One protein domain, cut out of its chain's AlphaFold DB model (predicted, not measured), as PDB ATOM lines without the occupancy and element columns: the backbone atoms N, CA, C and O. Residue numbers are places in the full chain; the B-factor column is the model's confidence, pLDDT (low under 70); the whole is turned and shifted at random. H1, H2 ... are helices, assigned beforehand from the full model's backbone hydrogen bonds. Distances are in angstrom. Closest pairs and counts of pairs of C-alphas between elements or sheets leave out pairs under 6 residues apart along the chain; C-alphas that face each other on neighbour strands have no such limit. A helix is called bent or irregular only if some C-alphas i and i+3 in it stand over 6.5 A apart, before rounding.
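Overview. This is residues 366 to 497 of the 1136 residues of an uncharacterized protein of Symbiodinium microadriaticum (UniProt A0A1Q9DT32). The longest helix, H7, folds back along H6 as a helical hairpin, and this pair crosses a second antiparallel pair, H2 and H4, with H2 in the middle. H1 and H5 cross H2 on its side away from H4, and the short H3 sits at the turn between H2 and H4. The printed part has 132 residues with seven named helices, H1 to H7 in chain order, and no named strand; the class is all helix. It is compact, with a radius of gyration of the C-alphas of 14.1 A and spans of 37 by 32 by 29 A.

Arrangement. H7, residues 478 to 496, and H6, residues 459 to 474, touch as a hairpin at a shallow tilt of 31 degrees, opposite ways; their closest C-alphas, Leu 472 and Val 480, are 5.7 A apart. H6 touches H2, residues 391 to 405, with residues 466 to 469 alone, about perpendicular at 88 degrees; the closest C-alphas, Ile 397 and Val 466, are 7.1 A apart. H2 touches H4, residues 415 to 430, at a shallow tilt of 4 degrees, opposite ways; the closest C-alphas, Lys 393 and Ile 429, are 6.1 A apart. H2 touches H1, residues 366 to 380, with residues 391 to 395 alone, at 80 degrees, about perpendicular, and the C-alphas of Thr 375 and Pro 391 are closest at 6.3 A. H2 only just touches H5, residues 444 to 454, with 3 pairs of C-alphas within 8 A; Tyr 402 and Ile 450 are closest at 6.6 A. H3, residues 408 to 413, and H4 touch only at the corner, and only just, with 3 pairs of C-alphas within 8 A; the closest are Trp 411 and Thr 418, 5.9 A apart. H4 and H7 are apart. Every O i to N i+4 pair is within hydrogen-bond range in H1 and H5, against 10 of 11 in H2, 11 of 12 in H4, 9 of 12 in H6, 11 of 15 in H7 and 0 of 2 in H3, where 2 of 3 O i to N i+3 pairs are.

Along the chain. H7 is 28.1 A long and ends at C-alpha 496, (194.280, 62.171, 182.310). H6 measures 22.5 A, H2 21.3 A, H4 21.0 A, H5 15.5 A and H3 9.8 A. H3 is irregular, with C-alphas 409 and 412 at 7.6 A. H1, 21.0 A, begins at C-alpha 366, (189.881, 80.147, 160.201).

Size, cuts and confidence. The C-alphas farthest apart, Gln 433 and Ala 497, are 40.6 A apart. The printed part has no cut. The link from H4 to H5 is long, and residues 440 to 445, of which 444 and 445 belong to H5, stand free. Mean pLDDT of the printed part is 78.3; residues 366 to 386, 436 to 444 and 491 to 497 include the 37 under 70.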
ATOM      1  N   THR A 366     190.462  80.940 159.098       42.06
ATOM      2  CA  THR A 366     189.881  80.147 160.201       42.06
ATOM      3  C   THR A 366     188.646  79.364 159.754       42.06
ATOM      4  O   THR A 366     188.533  78.177 160.066       42.06
ATOM      5  N   LEU A 367     187.745  79.985 158.982       42.41
ATOM      6  CA  LEU A 367     186.629  79.266 158.367       42.41
ATOM      7  C   LEU A 367     187.111  78.211 157.373       42.41
ATOM      8  O   LEU A 367     186.451  77.194 157.257       42.41
ATOM      9  N   GLN A 368     188.239  78.411 156.698       49.00
ATOM     10  CA  GLN A 368     188.810  77.487 155.729       49.00
ATOM     11  C   GLN A 368     189.408  76.275 156.431       49.00
ATOM     12  O   GLN A 368     189.121  75.179 155.991       49.00
ATOM     13  N   VAL A 369     190.091  76.403 157.574       49.31
ATOM     14  CA  VAL A 369     190.497  75.218 158.363       49.31
ATOM     15  C   VAL A 369     189.274  74.436 158.870       49.31
ATOM     16  O   VAL A 369     189.249  73.208 158.812       49.31
ATOM     17  N   ILE A 370     188.223  75.123 159.329       46.75
ATOM     18  CA  ILE A 370     186.981  74.476 159.788       46.75
ATOM     19  C   ILE A 370     186.217  73.839 158.611       46.75
ATOM     20  O   ILE A 370     185.711  72.724 158.732       46.75
ATOM     21  N   HIS A 371     186.155  74.514 157.466       50.69
ATOM     22  CA  HIS A 371     185.495  74.060 156.243       50.69
ATOM     23  C   HIS A 371     186.291  72.960 155.542       50.69
ATOM     24  O   HIS A 371     185.681  72.039 155.025       50.69
ATOM     25  N   GLU A 372     187.621  72.984 155.562       53.84
ATOM     26  CA  GLU A 372     188.473  71.919 155.031       53.84
ATOM     27  C   GLU A 372     188.378  70.680 155.912       53.84
ATOM     28  O   GLU A 372     188.165  69.609 155.368       53.84
ATOM     29  N   ASN A 373     188.391  70.799 157.246       48.81
ATOM     30  CA  ASN A 373     188.188  69.644 158.129       48.81
ATOM     31  C   ASN A 373     186.761  69.065 158.031       48.81
ATOM     32  O   ASN A 373     186.596  67.850 157.936       48.81
ATOM     33  N   SER A 374     185.720  69.906 157.988       46.75
ATOM     34  CA  SER A 374     184.332  69.429 157.828       46.75
ATOM     35  C   SER A 374     184.006  68.964 156.403       46.75
ATOM     36  O   SER A 374     183.224  68.034 156.239       46.75
ATOM     37  N   THR A 375     184.632  69.528 155.366       47.66
ATOM     38  CA  THR A 375     184.486  69.059 153.975       47.66
ATOM     39  C   THR A 375     185.371  67.849 153.690       47.66
ATOM     40  O   THR A 375     185.008  67.030 152.853       47.66
ATOM     41  N   PHE A 376     186.496  67.688 154.390       49.53
ATOM     42  CA  PHE A 376     187.268  66.448 154.415       49.53
ATOM     43  C   PHE A 376     186.417  65.336 155.022       49.53
ATOM     44  O   PHE A 376     186.229  64.331 154.349       49.53
ATOM     45  N   ALA A 377     185.794  65.569 156.185       46.66
ATOM     46  CA  ALA A 377     184.810  64.646 156.753       46.66
ATOM     47  C   ALA A 377     183.684  64.331 155.745       46.66
ATOM     48  O   ALA A 377     183.515  63.178 155.367       46.66
ATOM     49  N   VAL A 378     182.982  65.337 155.200       47.97
ATOM     50  CA  VAL A 378     181.921  65.130 154.183       47.97
ATOM     51  C   VAL A 378     182.400  64.347 152.954       47.97
ATOM     52  O   VAL A 378     181.617  63.595 152.383       47.97
ATOM     53  N   LYS A 379     183.667  64.482 152.543       46.47
ATOM     54  CA  LYS A 379     184.240  63.753 151.396       46.47
ATOM     55  C   LYS A 379     184.835  62.385 151.749       46.47
ATOM     56  O   LYS A 379     185.013  61.580 150.840       46.47
ATOM     57  N   SER A 380     185.134  62.105 153.018       46.44
ATOM     58  CA  SER A 380     185.532  60.771 153.496       46.44
ATOM     59  C   SER A 380     184.340  59.911 153.928       46.44
ATOM     60  O   SER A 380     184.482  58.697 154.063       46.44
ATOM     61  N   ILE A 381     183.167  60.514 154.141       45.94
ATOM     62  CA  ILE A 381     181.958  59.809 154.569       45.94
ATOM     63  C   ILE A 381     181.342  59.000 153.416       45.94
ATOM     64  O   ILE A 381     180.751  59.543 152.486       45.94
ATOM     65  N   GLY A 382     181.396  57.671 153.545       48.62
ATOM     66  CA  GLY A 382     180.572  56.729 152.771       48.62
ATOM     67  C   GLY A 382     179.187  56.443 153.383       48.62
ATOM     68  O   GLY A 382     178.408  55.685 152.805       48.62
ATOM     69  N   SER A 383     178.873  57.017 154.550       55.75
ATOM     70  CA  SER A 383     177.590  56.841 155.247       55.75
ATOM     71  C   SER A 383     176.467  57.618 154.552       55.75
ATOM     72  O   SER A 383     176.553  58.834 154.359       55.75
ATOM     73  N   LYS A 384     175.382  56.917 154.194       61.88
ATOM     74  CA  LYS A 384     174.216  57.505 153.507       61.88
ATOM     75  C   LYS A 384     173.486  58.562 154.342       61.88
ATOM     76  O   LYS A 384     172.796  59.400 153.771       61.88
ATOM     77  N   ASP A 385     173.614  58.525 155.667       64.31
ATOM     78  CA  ASP A 385     172.831  59.395 156.546       64.31
ATOM     79  C   ASP A 385     173.419  60.800 156.685       64.31
ATOM     80  O   ASP A 385     172.671  61.779 156.688       64.31
ATOM     81  N   VAL A 386     174.750  60.930 156.731       69.94
ATOM     82  CA  VAL A 386     175.404  62.250 156.788       69.94
ATOM     83  C   VAL A 386     175.478  62.908 155.414       69.94
ATOM     84  O   VAL A 386     175.476  64.132 155.339       69.94
ATOM     85  N   SER A 387     175.481  62.138 154.318       73.12
ATOM     86  CA  SER A 387     175.500  62.704 152.958       73.12
ATOM     87  C   SER A 387     174.261  63.555 152.628       73.12
ATOM     88  O   SER A 387     174.289  64.353 151.693       73.12
ATOM     89  N   GLN A 388     173.195  63.439 153.429       80.75
ATOM     90  CA  GLN A 388     171.986  64.268 153.369       80.75
ATOM     91  C   GLN A 388     172.076  65.569 154.195       80.75
ATOM     92  O   GLN A 388     171.165  66.399 154.139       80.75
ATOM     93  N   VAL A 389     173.140  65.772 154.980       87.25
ATOM     94  CA  VAL A 389     173.334  66.950 155.837       87.25
ATOM     95  C   VAL A 389     174.385  67.867 155.207       87.25
ATOM     96  O   VAL A 389     175.518  67.459 154.971       87.25
ATOM     97  N   SER A 390     174.023  69.126 154.927       88.75
ATOM     98  CA  SER A 390     174.949  70.059 154.273       88.75
ATOM     99  C   SER A 390     176.188  70.347 155.144       88.75
ATOM    100  O   SER A 390     176.074  70.377 156.376       88.75
ATOM    101  N   PRO A 391     177.365  70.630 154.543       84.75
ATOM    102  CA  PRO A 391     178.580  70.967 155.295       84.75
ATOM    103  C   PRO A 391     178.364  72.116 156.292       84.75
ATOM    104  O   PRO A 391     178.879  72.092 157.406       84.75
ATOM    105  N   GLU A 392     177.533  73.091 155.921       86.81
ATOM    106  CA  GLU A 392     177.136  74.235 156.749       86.81
ATOM    107  C   GLU A 392     176.441  73.800 158.048       86.81
ATOM    108  O   GLU A 392     176.732  74.335 159.118       86.81
ATOM    109  N   LYS A 393     175.555  72.794 157.981       91.00
ATOM    110  CA  LYS A 393     174.903  72.221 159.164       91.00
ATOM    111  C   LYS A 393     175.910  71.466 160.030       91.00
ATOM    112  O   LYS A 393     175.885  71.631 161.243       91.00
ATOM    113  N   ILE A 394     176.847  70.722 159.440       89.62
ATOM    114  CA  ILE A 394     177.897  69.995 160.182       89.62
ATOM    115  C   ILE A 394     178.805  70.964 160.961       89.62
ATOM    116  O   ILE A 394     179.079  70.738 162.142       89.62
ATOM    117  N   VAL A 395     179.169  72.104 160.359       87.12
ATOM    118  CA  VAL A 395     179.908  73.196 161.027       87.12
ATOM    119  C   VAL A 395     179.144  73.786 162.226       87.12
ATOM    120  O   VAL A 395     179.773  74.268 163.165       87.12
ATOM    121  N   LEU A 396     177.807  73.717 162.247       92.75
ATOM    122  CA  LEU A 396     176.979  74.143 163.386       92.75
ATOM    123  C   LEU A 396     176.734  73.021 164.418       92.75
ATOM    124  O   LEU A 396     176.606  73.314 165.612       92.75
ATOM    125  N   ILE A 397     176.704  71.753 163.990       94.38
ATOM    126  CA  ILE A 397     176.556  70.572 164.860       94.38
ATOM    127  C   ILE A 397     177.783  70.408 165.764       94.38
ATOM    128  O   ILE A 397     177.625  70.224 166.969       94.38
ATOM    129  N   ILE A 398     179.000  70.545 165.229       92.94
ATOM    130  CA  ILE A 398     180.249  70.341 165.987       92.94
ATOM    131  C   ILE A 398     180.320  71.227 167.264       92.94
ATOM    132  O   ILE A 398     180.479  70.678 168.359       92.94
ATOM    133  N   PRO A 399     180.086  72.559 167.212       93.00
ATOM    134  CA  PRO A 399     179.975  73.402 168.410       93.00
ATOM    135  C   PRO A 399     178.780  73.087 169.326       93.00
ATOM    136  O   PRO A 399     178.797  73.449 170.504       93.00
ATOM    137  N   ALA A 400     177.707  72.466 168.821       94.94
ATOM    138  CA  ALA A 400     176.600  72.004 169.659       94.94
ATOM    139  C   ALA A 400     177.001  70.765 170.473       94.94
ATOM    140  O   ALA A 400     176.780  70.744 171.682       94.94
ATOM    141  N   VAL A 401     177.668  69.792 169.846       95.50
ATOM    142  CA  VAL A 401     178.147  68.574 170.512       95.50
ATOM    143  C   VAL A 401     179.246  68.888 171.532       95.50
ATOM    144  O   VAL A 401     179.170  68.425 172.670       95.50
ATOM    145  N   TYR A 402     180.207  69.758 171.201       95.00
ATOM    146  CA  TYR A 402     181.197  70.234 172.179       95.00
ATOM    147  C   TYR A 402     180.531  70.901 173.403       95.00
ATOM    148  O   TYR A 402     180.923  70.689 174.555       95.00
ATOM    149  N   SER A 403     179.467  71.680 173.174       93.44
ATOM    150  CA  SER A 403     178.693  72.307 174.251       93.44
ATOM    151  C   SER A 403     177.959  71.290 175.138       93.44
ATOM    152  O   SER A 403     177.804  71.553 176.331       93.44
ATOM    153  N   LEU A 404     177.560  70.128 174.608       94.56
ATOM    154  CA  LEU A 404     177.025  69.016 175.400       94.56
ATOM    155  C   LEU A 404     178.132  68.327 176.217       94.56
ATOM    156  O   LEU A 404     177.978  68.157 177.429       94.56
ATOM    157  N   ALA A 405     179.264  68.000 175.582       93.56
ATOM    158  CA  ALA A 405     180.412  67.326 176.202       93.56
ATOM    159  C   ALA A 405     180.998  68.120 177.384       93.56
ATOM    160  O   ALA A 405     181.186  67.586 178.478       93.56
ATOM    161  N   SER A 406     181.186  69.435 177.212       90.94
ATOM    162  CA  SER A 406     181.638  70.346 178.280       90.94
ATOM    163  C   SER A 406     180.712  70.382 179.509       90.94
ATOM    164  O   SER A 406     181.111  70.857 180.576       90.94
ATOM    165  N   GLN A 407     179.490  69.848 179.399       92.12
ATOM    166  CA  GLN A 407     178.491  69.810 180.463       92.12
ATOM    167  C   GLN A 407     178.294  68.416 181.096       92.12
ATOM    168  O   GLN A 407     177.396  68.288 181.929       92.12
ATOM    169  N   ARG A 408     179.161  67.418 180.819       87.75
ATOM    170  CA  ARG A 408     179.151  66.040 181.393       87.75
ATOM    171  C   ARG A 408     178.739  65.987 182.874       87.75
ATOM    172  O   ARG A 408     177.782  65.318 183.245       87.75
ATOM    173  N   LYS A 409     179.373  66.809 183.725       89.00
ATOM    174  CA  LYS A 409     179.119  66.893 185.187       89.00
ATOM    175  C   LYS A 409     177.704  67.362 185.590       89.00
ATOM    176  O   LYS A 409     177.387  67.368 186.783       89.00
ATOM    177  N   LYS A 410     176.874  67.792 184.636       89.94
ATOM    178  CA  LYS A 410     175.491  68.252 184.832       89.94
ATOM    179  C   LYS A 410     174.437  67.312 184.241       89.94
ATOM    180  O   LYS A 410     173.298  67.430 184.675       89.94
ATOM    181  N   TRP A 411     174.783  66.397 183.326       89.69
ATOM    182  CA  TRP A 411     173.816  65.562 182.586       89.69
ATOM    183  C   TRP A 411     172.780  64.895 183.505       89.69
ATOM    184  O   TRP A 411     171.600  65.224 183.439       89.69
ATOM    185  N   ALA A 412     173.230  64.068 184.454       81.38
ATOM    186  CA  ALA A 412     172.357  63.376 185.410       81.38
ATOM    187  C   ALA A 412     171.703  64.290 186.471       81.38
ATOM    188  O   ALA A 412     170.837  63.846 187.217       81.38
ATOM    189  N   LYS A 413     172.127  65.558 186.587       87.00
ATOM    190  CA  LYS A 413     171.587  66.518 187.569       87.00
ATOM    191  C   LYS A 413     170.541  67.456 186.976       87.00
ATOM    192  O   LYS A 413     169.736  67.994 187.728       87.00
ATOM    193  N   ARG A 414     170.616  67.716 185.667       88.69
ATOM    194  CA  ARG A 414     169.738  68.611 184.900       88.69
ATOM    195  C   ARG A 414     169.697  68.156 183.426       88.69
ATOM    196  O   ARG A 414     170.342  68.796 182.583       88.69
ATOM    197  N   PRO A 415     168.990  67.059 183.100       83.31
ATOM    198  CA  PRO A 415     168.923  66.546 181.731       83.31
ATOM    199  C   PRO A 415     168.332  67.585 180.767       83.31
ATOM    200  O   PRO A 415     168.913  67.842 179.714       83.31
ATOM    201  N   ASP A 416     167.277  68.298 181.164       86.69
ATOM    202  CA  ASP A 416     166.610  69.301 180.318       86.69
ATOM    203  C   ASP A 416     167.524  70.493 179.998       86.69
ATOM    204  O   ASP A 416     167.579  70.980 178.868       86.69
ATOM    205  N   GLU A 417     168.325  70.942 180.975       86.38
ATOM    206  CA  GLU A 417     169.287  72.027 180.759       86.38
ATOM    207  C   GLU A 417     170.491  71.632 179.897       86.38
ATOM    208  O   GLU A 417     171.230  72.533 179.492       86.38
ATOM    209  N   THR A 418     170.705  70.338 179.646       92.00
ATOM    210  CA  THR A 418     171.883  69.805 178.948       92.00
ATOM    211  C   THR A 418     171.491  69.101 177.652       92.00
ATOM    212  O   THR A 418     171.653  69.679 176.579       92.00
ATOM    213  N   TRP A 419     170.925  67.899 177.746       91.94
ATOM    214  CA  TRP A 419     170.413  67.120 176.622       91.94
ATOM    215  C   TRP A 419     169.209  67.794 175.963       91.94
ATOM    216  O   TRP A 419     169.213  67.947 174.746       91.94
ATOM    217  N   GLY A 420     168.245  68.303 176.739       90.50
ATOM    218  CA  GLY A 420     167.086  69.024 176.190       90.50
ATOM    219  C   GLY A 420     167.501  70.230 175.338       90.50
ATOM    220  O   GLY A 420     167.142  70.324 174.166       90.50
ATOM    221  N   LYS A 421     168.366  71.105 175.874       91.62
ATOM    222  CA  LYS A 421     168.925  72.244 175.115       91.62
ATOM    223  C   LYS A 421     169.807  71.829 173.933       91.62
ATOM    224  O   LYS A 421     169.862  72.568 172.950       91.62
ATOM    225  N   PHE A 422     170.512  70.699 174.016       95.50
ATOM    226  CA  PHE A 422     171.278  70.164 172.890       95.50
ATOM    227  C   PHE A 422     170.351  69.717 171.755       95.50
ATOM    228  O   PHE A 422     170.558  70.160 170.626       95.50
ATOM    229  N   LEU A 423     169.309  68.937 172.063       94.81
ATOM    230  CA  LEU A 423     168.300  68.490 171.100       94.81
ATOM    231  C   LEU A 423     167.608  69.688 170.445       94.81
ATOM    232  O   LEU A 423     167.754  69.859 169.242       94.81
ATOM    233  N   THR A 424     167.034  70.621 171.215       93.69
ATOM    234  CA  THR A 424     166.387  71.826 170.650       93.69
ATOM    235  C   THR A 424     167.315  72.611 169.710       93.69
ATOM    236  O   THR A 424     166.892  73.115 168.667       93.69
ATOM    237  N   LYS A 425     168.609  72.718 170.047       93.62
ATOM    238  CA  LYS A 425     169.607  73.380 169.195       93.62
ATOM    239  C   LYS A 425     169.910  72.570 167.929       93.62
ATOM    240  O   LYS A 425     170.062  73.165 166.864       93.62
ATOM    241  N   LEU A 426     169.996  71.247 168.039       95.00
ATOM    242  CA  LEU A 426     170.220  70.325 166.929       95.00
ATOM    243  C   LEU A 426     169.026  70.306 165.963       95.00
ATOM    244  O   LEU A 426     169.237  70.442 164.760       95.00
ATOM    245  N   ASP A 427     167.797  70.271 166.482       94.75
ATOM    246  CA  ASP A 427     166.549  70.406 165.722       94.75
ATOM    247  C   ASP A 427     166.554  71.710 164.917       94.75
ATOM    248  O   ASP A 427     166.342  71.711 163.706       94.75
ATOM    249  N   THR A 428     166.897  72.824 165.575       93.69
ATOM    250  CA  THR A 428     166.985  74.152 164.946       93.69
ATOM    251  C   THR A 428     168.013  74.170 163.801       93.69
ATOM    252  O   THR A 428     167.779  74.800 162.767       93.69
ATOM    253  N   ILE A 429     169.142  73.459 163.940       94.50
ATOM    254  CA  ILE A 429     170.172  73.330 162.890       94.50
ATOM    255  C   ILE A 429     169.692  72.436 161.739       94.50
ATOM    256  O   ILE A 429     169.805  72.813 160.570       94.50
ATOM    257  N   LEU A 430     169.137  71.263 162.043       93.25
ATOM    258  CA  LEU A 430     168.734  70.281 161.037       93.25
ATOM    259  C   LEU A 430     167.491  70.730 160.254       93.25
ATOM    260  O   LEU A 430     167.474  70.572 159.031       93.25
ATOM    261  N   ALA A 431     166.555  71.440 160.891       93.31
ATOM    262  CA  ALA A 431     165.453  72.146 160.233       93.31
ATOM    263  C   ALA A 431     165.898  73.362 159.389       93.31
ATOM    264  O   ALA A 431     165.081  73.961 158.695       93.31
ATOM    265  N   GLY A 432     167.177  73.766 159.442       92.25
ATOM    266  CA  GLY A 432     167.694  74.939 158.722       92.25
ATOM    267  C   GLY A 432     167.232  76.290 159.285       92.25
ATOM    268  O   GLY A 432     167.486  77.326 158.677       92.25
ATOM    269  N   GLN A 433     166.578  76.297 160.450       91.44
ATOM    270  CA  GLN A 433     166.116  77.511 161.130       91.44
ATOM    271  C   GLN A 433     167.257  78.234 161.868       91.44
ATOM    272  O   GLN A 433     167.179  79.439 162.122       91.44
ATOM    273  N   ALA A 434     168.347  77.522 162.173       84.69
ATOM    274  CA  ALA A 434     169.573  78.093 162.709       84.69
ATOM    275  C   ALA A 434     170.244  78.981 161.655       84.69
ATOM    276  O   ALA A 434     171.053  78.522 160.849       84.69
ATOM    277  N   LYS A 435     169.954  80.284 161.705       76.25
ATOM    278  CA  LYS A 435     170.783  81.283 161.025       76.25
ATOM    279  C   LYS A 435     172.236  81.083 161.480       76.25
ATOM    280  O   LYS A 435     172.461  81.003 162.693       76.25
ATOM    281  N   PRO A 436     173.221  81.020 160.565       62.06
ATOM    282  CA  PRO A 436     174.623  80.934 160.945       62.06
ATOM    283  C   PRO A 436     175.021  82.243 161.634       62.06
ATOM    284  O   PRO A 436     175.336  83.241 160.987       62.06
ATOM    285  N   ASN A 437     174.955  82.252 162.968       57.19
ATOM    286  CA  ASN A 437     175.414  83.378 163.771       57.19
ATOM    287  C   ASN A 437     176.882  83.646 163.416       57.19
ATOM    288  O   ASN A 437     177.681  82.704 163.443       57.19
ATOM    289  N   PRO A 438     177.262  84.894 163.087       49.00
ATOM    290  CA  PRO A 438     178.633  85.189 162.710       49.00
ATOM    291  C   PRO A 438     179.567  84.777 163.863       49.00
ATOM    292  O   PRO A 438     179.311  85.175 165.006       49.00
ATOM    293  N   PRO A 439     180.645  84.005 163.603       46.88
ATOM    294  CA  PRO A 439     181.544  83.470 164.634       46.88
ATOM    295  C   PRO A 439     182.091  84.499 165.633       46.88
ATOM    296  O   PRO A 439     182.460  84.120 166.740       46.88
ATOM    297  N   SER A 440     182.065  85.790 165.283       42.75
ATOM    298  CA  SER A 440     182.343  86.945 166.147       42.75
ATOM    299  C   SER A 440     181.447  87.092 167.389       42.75
ATOM    300  O   SER A 440     181.698  87.985 168.192       42.75
ATOM    301  N   LEU A 441     180.386  86.289 167.535       46.28
ATOM    302  CA  LEU A 441     179.546  86.242 168.742       46.28
ATOM    303  C   LEU A 441     180.001  85.198 169.778       46.28
ATOM    304  O   LEU A 441     179.480  85.195 170.891       46.28
ATOM    305  N   MET A 442     180.970  84.336 169.453       57.38
ATOM    306  CA  MET A 442     181.680  83.526 170.448       57.38
ATOM    307  C   MET A 442     183.048  84.153 170.761       57.38
ATOM    308  O   MET A 442     183.714  84.626 169.837       57.38
ATOM    309  N   PRO A 443     183.511  84.128 172.027       65.50
ATOM    310  CA  PRO A 443     184.886  84.484 172.364       65.50
ATOM    311  C   PRO A 443     185.894  83.642 171.572       65.50
ATOM    312  O   PRO A 443     185.668  82.456 171.324       65.50
ATOM    313  N   SER A 444     187.041  84.229 171.224       68.06
ATOM    314  CA  SER A 444     188.137  83.532 170.529       68.06
ATOM    315  C   SER A 444     188.624  82.288 171.281       68.06
ATOM    316  O   SER A 444     188.995  81.293 170.666       68.06
ATOM    317  N   GLU A 445     188.554  82.322 172.610       70.56
ATOM    318  CA  GLU A 445     188.884  81.218 173.519       70.56
ATOM    319  C   GLU A 445     187.962  80.002 173.321       70.56
ATOM    320  O   GLU A 445     188.427  78.864 173.325       70.56
ATOM    321  N   ALA A 446     186.666  80.227 173.069       74.06
ATOM    322  CA  ALA A 446     185.709  79.150 172.817       74.06
ATOM    323  C   ALA A 446     185.978  78.464 171.469       74.06
ATOM    324  O   ALA A 446     185.942  77.239 171.382       74.06
ATOM    325  N   TRP A 447     186.317  79.233 170.429       80.00
ATOM    326  CA  TRP A 447     186.736  78.673 169.138       80.00
ATOM    327  C   TRP A 447     188.064  77.920 169.219       80.00
ATOM    328  O   TRP A 447     188.213  76.881 168.569       80.00
ATOM    329  N   TYR A 448     189.009  78.399 170.032       75.25
ATOM    330  CA  TYR A 448     190.264  77.696 170.289       75.25
ATOM    331  C   TYR A 448     190.022  76.339 170.961       75.25
ATOM    332  O   TYR A 448     190.508  75.326 170.461       75.25
ATOM    333  N   GLU A 449     189.214  76.275 172.025       79.75
ATOM    334  CA  GLU A 449     188.934  75.002 172.706       79.75
ATOM    335  C   GLU A 449     188.010  74.059 171.908       79.75
ATOM    336  O   GLU A 449     188.213  72.850 171.975       79.75
ATOM    337  N   ILE A 450     187.094  74.559 171.062       84.12
ATOM    338  CA  ILE A 450     186.386  73.719 170.068       84.12
ATOM    339  C   ILE A 450     187.392  73.105 169.082       84.12
ATOM    340  O   ILE A 450     187.386  71.893 168.872       84.12
ATOM    341  N   SER A 451     188.296  73.914 168.519       78.31
ATOM    342  CA  SER A 451     189.316  73.437 167.570       78.31
ATOM    343  C   SER A 451     190.258  72.416 168.219       78.31
ATOM    344  O   SER A 451     190.589  71.393 167.623       78.31
ATOM    345  N   ARG A 452     190.643  72.665 169.476       80.81
ATOM    346  CA  ARG A 452     191.487  71.791 170.300       80.81
ATOM    347  C   ARG A 452     190.756  70.550 170.815       80.81
ATOM    348  O   ARG A 452     191.417  69.602 171.225       80.81
ATOM    349  N   TRP A 453     189.425  70.538 170.836       89.94
ATOM    350  CA  TRP A 453     188.643  69.321 171.048       89.94
ATOM    351  C   TRP A 453     188.632  68.494 169.767       89.94
ATOM    352  O   TRP A 453     189.108  67.367 169.802       89.94
ATOM    353  N   CYS A 454     188.229  69.070 168.627       86.06
ATOM    354  CA  CYS A 454     188.228  68.379 167.333       86.06
ATOM    355  C   CYS A 454     189.588  67.750 166.989       86.06
ATOM    356  O   CYS A 454     189.628  66.607 166.558       86.06
ATOM    357  N   ALA A 455     190.699  68.444 167.255       80.81
ATOM    358  CA  ALA A 455     192.052  67.943 166.994       80.81
ATOM    359  C   ALA A 455     192.513  66.761 167.886       80.81
ATOM    360  O   ALA A 455     193.640  66.298 167.714       80.81
ATOM    361  N   ARG A 456     191.696  66.290 168.843       83.62
ATOM    362  CA  ARG A 456     191.964  65.079 169.654       83.62
ATOM    363  C   ARG A 456     191.252  63.827 169.143       83.62
ATOM    364  O   ARG A 456     191.578  62.740 169.596       83.62
ATOM    365  N   HIS A 457     190.283  63.987 168.247       86.00
ATOM    366  CA  HIS A 457     189.537  62.889 167.638       86.00
ATOM    367  C   HIS A 457     190.109  62.604 166.252       86.00
ATOM    368  O   HIS A 457     190.458  63.531 165.515       86.00
ATOM    369  N   SER A 458     190.143  61.338 165.849       88.94
ATOM    370  CA  SER A 458     190.325  60.992 164.441       88.94
ATOM    371  C   SER A 458     189.141  61.497 163.591       88.94
ATOM    372  O   SER A 458     188.030  61.682 164.104       88.94
ATOM    373  N   PRO A 459     189.317  61.685 162.269       85.31
ATOM    374  CA  PRO A 459     188.210  62.009 161.366       85.31
ATOM    375  C   PRO A 459     187.046  61.009 161.446       85.31
ATOM    376  O   PRO A 459     185.894  61.401 161.298       85.31
ATOM    377  N   GLN A 460     187.338  59.736 161.725       87.81
ATOM    378  CA  GLN A 460     186.362  58.660 161.903       87.81
ATOM    379  C   GLN A 460     185.570  58.803 163.215       87.81
ATOM    380  O   GLN A 460     184.358  58.581 163.230       87.81
ATOM    381  N   GLU A 461     186.223  59.219 164.303       90.50
ATOM    382  CA  GLU A 461     185.570  59.500 165.590       90.50
ATOM    383  C   GLU A 461     184.728  60.780 165.562       90.50
ATOM    384  O   GLU A 461     183.720  60.818 166.258       90.50
ATOM    385  N   LEU A 462     185.096  61.784 164.748       89.44
ATOM    386  CA  LEU A 462     184.264  62.971 164.468       89.44
ATOM    387  C   LEU A 462     183.154  62.728 163.439       89.44
ATOM    388  O   LEU A 462     182.192  63.495 163.405       89.44
ATOM    389  N   GLN A 463     183.302  61.726 162.569       90.19
ATOM    390  CA  GLN A 463     182.251  61.284 161.652       90.19
ATOM    391  C   GLN A 463     181.148  60.563 162.431       90.19
ATOM    392  O   GLN A 463     179.986  60.966 162.373       90.19
ATOM    393  N   SER A 464     181.523  59.546 163.215       92.88
ATOM    394  CA  SER A 464     180.719  59.150 164.373       92.88
ATOM    395  C   SER A 464     180.718  60.294 165.400       92.88
ATOM    396  O   SER A 464     181.268  61.351 165.119       92.88
ATOM    397  N   ILE A 465     180.010  60.200 166.528       95.12
ATOM    398  CA  ILE A 465     179.605  61.381 167.328       95.12
ATOM    399  C   ILE A 465     178.677  62.334 166.532       95.12
ATOM    400  O   ILE A 465     177.548  62.544 166.967       95.12
ATOM    401  N   VAL A 466     179.069  62.875 165.368       94.94
ATOM    402  CA  VAL A 466     178.196  63.652 164.466       94.94
ATOM    403  C   VAL A 466     177.098  62.772 163.872       94.94
ATOM    404  O   VAL A 466     175.931  63.152 163.953       94.94
ATOM    405  N   GLU A 467     177.410  61.589 163.331       94.62
ATOM    406  CA  GLU A 467     176.367  60.719 162.773       94.62
ATOM    407  C   GLU A 467     175.519  60.029 163.855       94.62
ATOM    408  O   GLU A 467     174.317  59.867 163.657       94.62
ATOM    409  N   THR A 468     176.056  59.792 165.060       95.62
ATOM    410  CA  THR A 468     175.246  59.411 166.239       95.62
ATOM    411  C   THR A 468     174.361  60.564 166.736       95.62
ATOM    412  O   THR A 468     173.202  60.336 167.071       95.62
ATOM    413  N   ALA A 469     174.821  61.821 166.701       95.81
ATOM    414  CA  ALA A 469     173.970  62.978 166.989       95.81
ATOM    415  C   ALA A 469     172.839  63.139 165.952       95.81
ATOM    416  O   ALA A 469     171.693  63.381 166.324       95.81
ATOM    417  N   ILE A 470     173.122  62.952 164.658       95.06
ATOM    418  CA  ILE A 470     172.095  62.994 163.600       95.06
ATOM    419  C   ILE A 470     171.083  61.848 163.766       95.06
ATOM    420  O   ILE A 470     169.881  62.084 163.621       95.06
ATOM    421  N   LYS A 471     171.531  60.634 164.128       94.56
ATOM    422  CA  LYS A 471     170.638  59.525 164.513       94.56
ATOM    423  C   LYS A 471     169.749  59.916 165.694       94.56
ATOM    424  O   LYS A 471     168.541  59.738 165.598       94.56
ATOM    425  N   LEU A 472     170.314  60.522 166.742       93.88
ATOM    426  CA  LEU A 472     169.583  60.915 167.952       93.88
ATOM    427  C   LEU A 472     168.446  61.916 167.672       93.88
ATOM    428  O   LEU A 472     167.399  61.837 168.304       93.88
ATOM    429  N   HIS A 473     168.618  62.824 166.708       93.12
ATOM    430  CA  HIS A 473     167.538  63.707 166.249       93.12
ATOM    431  C   HIS A 473     166.447  62.955 165.463       93.12
ATOM    432  O   HIS A 473     165.263  63.224 165.636       93.12
ATOM    433  N   ARG A 474     166.831  62.014 164.588       90.12
ATOM    434  CA  ARG A 474     165.886  61.248 163.751       90.12
ATOM    435  C   ARG A 474     165.091  60.204 164.541       90.12
ATOM    436  O   ARG A 474     163.940  59.939 164.209       90.12
ATOM    437  N   ALA A 475     165.722  59.598 165.541       90.25
ATOM    438  CA  ALA A 475     165.166  58.577 166.415       90.25
ATOM    439  C   ALA A 475     165.803  58.724 167.814       90.25
ATOM    440  O   ALA A 475     166.879  58.171 168.056       90.25
ATOM    441  N   PRO A 476     165.178  59.482 168.736       84.44
ATOM    442  CA  PRO A 476     165.686  59.673 170.093       84.44
ATOM    443  C   PRO A 476     165.466  58.421 170.961       84.44
ATOM    444  O   PRO A 476     164.579  58.379 171.810       84.44
ATOM    445  N   GLY A 477     166.272  57.385 170.718       89.50
ATOM    446  CA  GLY A 477     166.341  56.166 171.526       89.50
ATOM    447  C   GLY A 477     167.328  56.284 172.693       89.50
ATOM    448  O   GLY A 477     168.335  56.994 172.605       89.50
ATOM    449  N   GLU A 478     167.050  55.581 173.793       87.94
ATOM    450  CA  GLU A 478     167.945  55.511 174.961       87.94
ATOM    451  C   GLU A 478     169.320  54.931 174.587       87.94
ATOM    452  O   GLU A 478     170.351  55.429 175.035       87.94
ATOM    453  N   ASP A 479     169.346  53.941 173.696       89.44
ATOM    454  CA  ASP A 479     170.547  53.355 173.101       89.44
ATOM    455  C   ASP A 479     171.417  54.396 172.377       89.44
ATOM    456  O   ASP A 479     172.635  54.416 172.560       89.44
ATOM    457  N   VAL A 480     170.806  55.315 171.621       91.69
ATOM    458  CA  VAL A 480     171.522  56.379 170.896       91.69
ATOM    459  C   VAL A 480     172.032  57.469 171.851       91.69
ATOM    460  O   VAL A 480     173.126  58.003 171.649       91.69
ATOM    461  N   VAL A 481     171.293  57.771 172.929       90.50
ATOM    462  CA  VAL A 481     171.767  58.652 174.019       90.50
ATOM    463  C   VAL A 481     172.984  58.035 174.712       90.50
ATOM    464  O   VAL A 481     173.993  58.719 174.899       90.50
ATOM    465  N   TRP A 482     172.921  56.744 175.055       90.31
ATOM    466  CA  TRP A 482     174.034  56.011 175.662       90.31
ATOM    467  C   TRP A 482     175.235  55.881 174.725       90.31
ATOM    468  O   TRP A 482     176.366  56.034 175.187       90.31
ATOM    469  N   GLU A 483     175.032  55.648 173.424       93.88
ATOM    470  CA  GLU A 483     176.131  55.622 172.454       93.88
ATOM    471  C   GLU A 483     176.836  56.982 172.394       93.88
ATOM    472  O   GLU A 483     178.052  57.040 172.591       93.88
ATOM    473  N   LEU A 484     176.091  58.077 172.199       94.12
ATOM    474  CA  LEU A 484     176.680  59.416 172.133       94.12
ATOM    475  C   LEU A 484     177.367  59.794 173.454       94.12
ATOM    476  O   LEU A 484     178.490  60.297 173.438       94.12
ATOM    477  N   GLY A 485     176.738  59.498 174.595       91.81
ATOM    478  CA  GLY A 485     177.321  59.707 175.922       91.81
ATOM    479  C   GLY A 485     178.641  58.954 176.099       91.81
ATOM    480  O   GLY A 485     179.652  59.564 176.437       91.81
ATOM    481  N   ARG A 486     178.672  57.654 175.773       93.38
ATOM    482  CA  ARG A 486     179.873  56.800 175.832       93.38
ATOM    483  C   ARG A 486     181.022  57.344 174.981       93.38
ATOM    484  O   ARG A 486     182.168  57.308 175.421       93.38
ATOM    485  N   MET A 487     180.735  57.848 173.781       93.62
ATOM    486  CA  MET A 487     181.760  58.410 172.891       93.62
ATOM    487  C   MET A 487     182.340  59.736 173.412       93.62
ATOM    488  O   MET A 487     183.546  59.973 173.308       93.62
ATOM    489  N   LEU A 488     181.502  60.588 174.008       91.25
ATOM    490  CA  LEU A 488     181.931  61.846 174.628       91.25
ATOM    491  C   LEU A 488     182.655  61.637 175.972       91.25
ATOM    492  O   LEU A 488     183.499  62.453 176.344       91.25
ATOM    493  N   ASP A 489     182.364  60.542 176.677       82.94
ATOM    494  CA  ASP A 489     183.040  60.146 177.914       82.94
ATOM    495  C   ASP A 489     184.431  59.551 177.640       82.94
ATOM    496  O   ASP A 489     185.423  60.023 178.203       82.94
ATOM    497  N   ALA A 490     184.533  58.589 176.714       72.31
ATOM    498  CA  ALA A 490     185.797  57.941 176.347       72.31
ATOM    499  C   ALA A 490     186.875  58.942 175.889       72.31
ATOM    500  O   ALA A 490     188.058  58.775 176.178       72.31
ATOM    501  N   THR A 491     186.461  60.028 175.231       61.62
ATOM    502  CA  THR A 491     187.351  61.073 174.696       61.62
ATOM    503  C   THR A 491     187.687  62.184 175.703       61.62
ATOM    504  O   THR A 491     188.440  63.109 175.388       61.62
ATOM    505  N   LEU A 492     187.185  62.084 176.942       55.69
ATOM    506  CA  LEU A 492     187.604  62.907 178.080       55.69
ATOM    507  C   LEU A 492     188.501  62.150 179.064       55.69
ATOM    508  O   LEU A 492     189.385  62.769 179.650       55.69
ATOM    509  N   ASP A 493     188.325  60.840 179.225       43.56
ATOM    510  CA  ASP A 493     189.099  60.073 180.210       43.56
ATOM    511  C   ASP A 493     190.550  59.814 179.736       43.56
ATOM    512  O   ASP A 493     191.473  59.780 180.551       43.56
ATOM    513  N   VAL A 494     190.794  59.834 178.414       42.47
ATOM    514  CA  VAL A 494     192.140  59.939 177.804       42.47
ATOM    515  C   VAL A 494     192.865  61.244 178.193       42.47
ATOM    516  O   VAL A 494     194.086  61.293 178.187       42.47
ATOM    517  N   ALA A 495     192.169  62.307 178.617       44.03
ATOM    518  CA  ALA A 495     192.821  63.571 178.996       44.03
ATOM    519  C   ALA A 495     193.554  63.534 180.359       44.03
ATOM    520  O   ALA A 495     194.085  64.562 180.788       44.03
ATOM    521  N   HIS A 496     193.571  62.384 181.044       36.69
ATOM    522  CA  HIS A 496     194.280  62.171 182.310       36.69
ATOM    523  C   HIS A 496     195.396  61.114 182.248       36.69
ATOM    524  O   HIS A 496     196.103  60.945 183.244       36.69
ATOM    525  N   ALA A 497     195.591  60.448 181.108       33.16
ATOM    526  CA  ALA A 497     196.669  59.491 180.891       33.16
ATOM    527  C   ALA A 497     197.449  59.852 179.620       33.16
ATOM    528  O   ALA A 497     196.852  60.108 178.582       33.16
TER     529      ALA A 497